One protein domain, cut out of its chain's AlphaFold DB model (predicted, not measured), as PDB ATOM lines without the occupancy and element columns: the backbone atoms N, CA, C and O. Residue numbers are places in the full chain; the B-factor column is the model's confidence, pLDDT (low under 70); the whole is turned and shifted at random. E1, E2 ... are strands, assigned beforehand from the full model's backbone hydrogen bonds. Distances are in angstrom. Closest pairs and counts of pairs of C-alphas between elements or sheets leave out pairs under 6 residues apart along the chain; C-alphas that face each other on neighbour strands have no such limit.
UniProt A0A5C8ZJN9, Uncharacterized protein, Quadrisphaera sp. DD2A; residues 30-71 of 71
ATOM      1  N   LEU A  30     -30.128  12.513  19.250       97.19
ATOM      2  CA  LEU A  30     -30.729  11.685  20.282       97.19
ATOM      3  C   LEU A  30     -32.223  11.990  20.405       97.19
ATOM      4  O   LEU A  30     -32.627  13.150  20.475       97.19
ATOM      5  N   ARG A  31     -33.044  10.942  20.472       95.62
ATOM      6  CA  ARG A  31     -34.499  11.031  20.644       95.62
ATOM      7  C   ARG A  31     -34.913  10.441  21.986       95.62
ATOM      8  O   ARG A  31     -34.437   9.371  22.350       95.62
ATOM      9  N   ASP A  32     -35.848  11.082  22.679       94.50
ATOM     10  CA  ASP A  32     -36.453  10.498  23.880       94.50
ATOM     11  C   ASP A  32     -37.076   9.130  23.597       94.50
ATOM     12  O   ASP A  32     -37.778   8.935  22.599       94.50
ATOM     13  N   VAL A  33     -36.853   8.194  24.510       95.12
ATOM     14  CA  VAL A  33     -37.445   6.861  24.475       95.12
ATOM     15  C   VAL A  33     -37.763   6.396  25.895       95.12
ATOM     16  O   VAL A  33     -37.099   6.794  26.851       95.12
ATOM     17  N   ALA A  34     -38.788   5.556  26.029       93.44
ATOM     18  CA  ALA A  34     -38.995   4.747  27.223       93.44
ATOM     19  C   ALA A  34     -38.313   3.389  27.007       93.44
ATOM     20  O   ALA A  34     -38.581   2.703  26.018       93.44
ATOM     21  N   LEU A  35     -37.395   3.043  27.898       89.00
ATOM     22  CA  LEU A  35     -36.728   1.750  27.968       89.00
ATOM     23  C   LEU A  35     -37.601   0.760  28.755       89.00
ATOM     24  O   LEU A  35     -38.725   1.073  29.153       89.00
ATOM     25  N   ALA A  36     -37.088  -0.452  28.975       86.00
ATOM     26  CA  ALA A  36     -37.735  -1.416  29.863       86.00
ATOM     27  C   ALA A  36     -37.987  -0.811  31.258       86.00
ATOM     28  O   ALA A  36     -37.253   0.072  31.702       86.00
ATOM     29  N   ASP A  37     -39.043  -1.287  31.922       82.75
ATOM     30  CA  ASP A  37     -39.450  -0.840  33.262       82.75
ATOM     31  C   ASP A  37     -39.752   0.669  33.366       82.75
ATOM     32  O   ASP A  37     -39.583   1.273  34.424       82.75
ATOM     33  N   GLU A  38     -40.214   1.283  32.267       79.31
ATOM     34  CA  GLU A  38     -40.563   2.715  32.171       79.31
ATOM     35  C   GLU A  38     -39.376   3.662  32.452       79.31
ATOM     36  O   GLU A  38     -39.557   4.842  32.767       79.31
ATOM     37  N   VAL A  39     -38.141   3.167  32.319       86.06
ATOM     38  CA  VAL A  39     -36.930   3.977  32.489       86.06
ATOM     39  C   VAL A  39     -36.783   4.933  31.305       86.06
ATOM     40  O   VAL A  39     -36.828   4.523  30.148       86.06
ATOM     41  N   ALA A  40     -36.581   6.223  31.566       92.50
ATOM     42  CA  ALA A  40     -36.325   7.190  30.503       92.50
ATOM     43  C   ALA A  40     -34.953   6.949  29.850       92.50
ATOM     44  O   ALA A  40     -33.980   6.596  30.515       92.50
ATOM     45  N   GLY A  41     -34.859   7.187  28.545       95.00
ATOM     46  CA  GLY A  41     -33.615   7.058  27.798       95.00
ATOM     47  C   GLY A  41     -33.536   7.986  26.592       95.00
ATOM     48  O   GLY A  41     -34.510   8.626  26.192       95.00
ATOM     49  N   LEU A  42     -32.347   8.025  25.999       97.06
ATOM     50  CA  LEU A  42     -32.023   8.771  24.790       97.06
ATOM     51  C   LEU A  42     -31.544   7.806  23.702       97.06
ATOM     52  O   LEU A  42     -30.436   7.283  23.773       97.06
ATOM     53  N   ALA A  43     -32.378   7.565  22.696       97.69
ATOM     54  CA  ALA A  43     -32.097   6.692  21.563       97.69
ATOM     55  C   ALA A  43     -31.242   7.390  20.502       97.69
ATOM     56  O   ALA A  43     -31.585   8.493  20.070       97.69
ATOM     57  N   CYS A  44     -30.190   6.720  20.026       97.94
ATOM     58  CA  CYS A  44     -29.502   7.117  18.801       97.94
ATOM     59  C   CYS A  44     -30.452   6.987  17.599       97.94
ATOM     60  O   CYS A  44     -31.225   6.032  17.499       97.94
ATOM     61  N   THR A  45     -30.419   7.969  16.697       97.12
ATOM     62  CA  THR A  45     -31.249   7.992  15.481       97.12
ATOM     63  C   THR A  45     -30.595   7.320  14.270       97.12
ATOM     64  O   THR A  45     -31.275   7.111  13.263       97.12
ATOM     65  N   ASP A  46     -29.316   6.943  14.353       96.50
ATOM     66  CA  ASP A  46     -28.630   6.206  13.290       96.50
ATOM     67  C   ASP A  46     -29.148   4.756  13.204       96.50
ATOM     68  O   ASP A  46     -29.079   3.976  14.156       96.50
ATOM     69  N   ALA A  47     -29.642   4.367  12.025       92.50
ATOM     70  CA  ALA A  47     -30.135   3.020  11.754       92.50
ATOM     71  C   ALA A  47     -29.048   1.933  11.867       92.50
ATOM     72  O   ALA A  47     -29.374   0.768  12.115       92.50
ATOM     73  N   GLY A  48     -27.773   2.294  11.690       94.44
ATOM     74  CA  GLY A  48     -26.621   1.413  11.874       94.44
ATOM     75  C   GLY A  48     -26.205   1.231  13.335       94.44
ATOM     76  O   GLY A  48     -25.507   0.265  13.643       94.44
ATOM     77  N   HIS A  49     -26.660   2.104  14.240       94.75
ATOM     78  CA  HIS A  49     -26.256   2.125  15.643       94.75
ATOM     79  C   HIS A  49     -27.474   2.221  16.575       94.75
ATOM     80  O   HIS A  49     -27.733   3.219  17.246       94.75
ATOM     81  N   ARG A  50     -28.243   1.128  16.615       95.69
ATOM     82  CA  ARG A  50     -29.507   1.019  17.357       95.69
ATOM     83  C   ARG A  50     -29.283   0.797  18.855       95.69
ATOM     84  O   ARG A  50     -29.459  -0.310  19.360       95.69
ATOM     85  N   VAL A  51     -28.903   1.855  19.564       97.31
ATOM     86  CA  VAL A  51     -28.727   1.862  21.025       97.31
ATOM     87  C   VAL A  51     -29.453   3.036  21.675       97.31
ATOM     88  O   VAL A  51     -29.779   4.029  21.017       97.31
ATOM     89  N   ALA A  52     -29.681   2.941  22.979       97.75
ATOM     90  CA  ALA A  52     -30.153   4.033  23.809       97.75
ATOM     91  C   ALA A  52     -29.307   4.195  25.070       97.75
ATOM     92  O   ALA A  52     -28.800   3.232  25.632       97.75
ATOM     93  N   TYR A  53     -29.203   5.435  25.526       97.12
ATOM     94  CA  TYR A  53     -28.485   5.823  26.730       97.12
ATOM     95  C   TYR A  53     -29.491   6.023  27.870       97.12
ATOM     96  O   TYR A  53     -30.415   6.830  27.706       97.12
ATOM     97  N   PRO A  54     -29.378   5.297  28.996       96.31
ATOM     98  CA  PRO A  54     -30.330   5.409  30.093       96.31
ATOM     99  C   PRO A  54     -30.206   6.756  30.813       96.31
ATOM    100  O   PRO A  54     -29.134   7.365  30.871       96.31
ATOM    101  N   VAL A  55     -31.310   7.211  31.397       94.56
ATOM    102  CA  VAL A  55     -31.327   8.325  32.344       94.56
ATOM    103  C   VAL A  55     -31.377   7.749  33.757       94.56
ATOM    104  O   VAL A  55     -32.341   7.083  34.125       94.56
ATOM    105  N   ILE A  56     -30.342   8.014  34.550       92.38
ATOM    106  CA  ILE A  56     -30.196   7.514  35.923       92.38
ATOM    107  C   ILE A  56     -30.202   8.712  36.865       92.38
ATOM    108  O   ILE A  56     -29.450   9.660  36.655       92.38
ATOM    109  N   ASP A  57     -31.081   8.697  37.869       89.69
ATOM    110  CA  ASP A  57     -31.252   9.799  38.831       89.69
ATOM    111  C   ASP A  57     -31.431  11.177  38.162       89.69
ATOM    112  O   ASP A  57     -30.980  12.213  38.650       89.69
ATOM    113  N   GLY A  58     -32.088  11.182  37.000       89.50
ATOM    114  CA  GLY A  58     -32.327  12.378  36.201       89.50
ATOM    115  C   GLY A  58     -31.128  12.865  35.378       89.50
ATOM    116  O   GLY A  58     -31.137  14.000  34.900       89.50
ATOM    117  N   VAL A  59     -30.089  12.040  35.207       91.62
ATOM    118  CA  VAL A  59     -28.878  12.343  34.432       91.62
ATOM    119  C   VAL A  59     -28.743  11.372  33.249       91.62
ATOM    120  O   VAL A  59     -28.727  10.161  33.466       91.62
ATOM    121  N   PRO A  60     -28.610  11.851  31.997       94.56
ATOM    122  CA  PRO A  60     -28.367  10.990  30.848       94.56
ATOM    123  C   PRO A  60     -26.948  10.431  30.894       94.56
ATOM    124  O   PRO A  60     -25.970  11.183  30.874       94.56
ATOM    125  N   VAL A  61     -26.832   9.109  30.920       96.31
ATOM    126  CA  VAL A  61     -25.549   8.409  30.938       96.31
ATOM    127  C   VAL A  61     -25.100   8.163  29.500       96.31
ATOM    128  O   VAL A  61     -25.391   7.133  28.905       96.31
ATOM    129  N   LEU A  62     -24.394   9.136  28.919       96.50
ATOM    130  CA  LEU A  62     -23.858   9.064  27.550       96.50
ATOM    131  C   LEU A  62     -22.529   8.291  27.489       96.50
ATOM    132  O   LEU A  62     -21.546   8.764  26.918       96.50
ATOM    133  N   LEU A  63     -22.487   7.119  28.125       97.50
ATOM    134  CA  LEU A  63     -21.338   6.219  28.112       97.50
ATOM    135  C   LEU A  63     -21.606   5.074  27.139       97.50
ATOM    136  O   LEU A  63     -22.682   4.482  27.148       97.50
ATOM    137  N   VAL A  64     -20.622   4.770  26.292       97.06
ATOM    138  CA  VAL A  64     -20.737   3.721  25.266       97.06
ATOM    139  C   VAL A  64     -20.978   2.352  25.903       97.06
ATOM    140  O   VAL A  64     -21.794   1.586  25.405       97.06
ATOM    141  N   ASP A  65     -20.319   2.078  27.029       96.88
ATOM    142  CA  ASP A  65     -20.419   0.797  27.735       96.88
ATOM    143  C   ASP A  65     -21.748   0.612  28.492       96.88
ATOM    144  O   ASP A  65     -22.144  -0.521  28.754       96.88
ATOM    145  N   ASP A  66     -22.458   1.705  28.797       96.31
ATOM    146  CA  ASP A  66     -23.763   1.682  29.480       96.31
ATOM    147  C   ASP A  66     -24.946   1.790  28.500       96.31
ATOM    148  O   ASP A  66     -26.111   1.813  28.908       96.31
ATOM    149  N   ALA A  67     -24.666   1.875  27.197       96.62
ATOM    150  CA  ALA A  67     -25.694   1.929  26.173       96.62
ATOM    151  C   ALA A  67     -26.448   0.593  26.093       96.62
ATOM    152  O   ALA A  67     -25.855  -0.485  26.018       96.62
ATOM    153  N   VAL A  68     -27.777   0.657  26.055       96.12
ATOM    154  CA  VAL A  68     -28.638  -0.520  25.920       96.12
ATOM    155  C   VAL A  68     -29.083  -0.703  24.467       96.12
ATOM    156  O   VAL A  68     -29.428   0.282  23.806       96.12
ATOM    157  N   PRO A  69     -29.110  -1.934  23.929       95.25
ATOM    158  CA  PRO A  69     -29.605  -2.179  22.580       95.25
ATOM    159  C   PRO A  69     -31.078  -1.792  22.423       95.25
ATOM    160  O   PRO A  69     -31.915  -2.111  23.269       95.25
ATOM    161  N   LEU A  70     -31.405  -1.168  21.295       89.50
ATOM    162  CA  LEU A  70     -32.777  -0.996  20.828       89.50
ATOM    163  C   LEU A  70     -33.089  -2.148  19.866       89.50
ATOM    164  O   LEU A  70     -32.407  -2.294  18.849       89.50
ATOM    165  N   GLY A  71     -34.076  -2.980  20.220       72.12
ATOM    166  CA  GLY A  71     -34.502  -4.161  19.444       72.12
ATOM    167  C   GLY A  71     -34.711  -3.895  17.953       72.12
ATOM    168  O   GLY A  71     -35.276  -2.839  17.597       72.12
TER     169      GLY A  71
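Overview. This is residues 30 to 71 of the 71 residues of an uncharacterized protein of Quadrisphaera sp. DD2A (UniProt A0A5C8ZJN9). With little regular structure, this is a small, strongly twisted sheet of three strands, E1, E2 and E3, along whose E3 edge the unnamed residues 57 to 71 fold back. The 42 printed residues hold 16 in named strands, class all strand, in a meander, each strand the antiparallel neighbour of the one before. The whole is compact, radius of gyration of the C-alphas 9.3 A, spanning 29 by 19 by 15 A.

Arrangement. E1, residues 30 to 34, and E2, residues 40 to 44, form a hairpin, N 31 and O 43 within hydrogen-bond range at 2.9 A. E2 and E3, residues 51 to 56, form another, with N 53 and O 42 at 2.8 A. Residues 51 to 52 pair antiparallel with 68 to 69, and 55 to 56 with 59 to 60.

Along the chain. E1 starts at C-alpha 30 (-30.729, 11.685, 20.282) and is 12.8 A long, E2 13.5 A. E3, 16.0 A, ends at C-alpha 56 (-30.196, 7.514, 35.923).

Size, cuts and confidence. The two farthest C-alphas, of Gly 48 and Asp 57, are 28.6 A apart. The printed part has no cut; no link is long; no printed residue is under 70 in pLDDT.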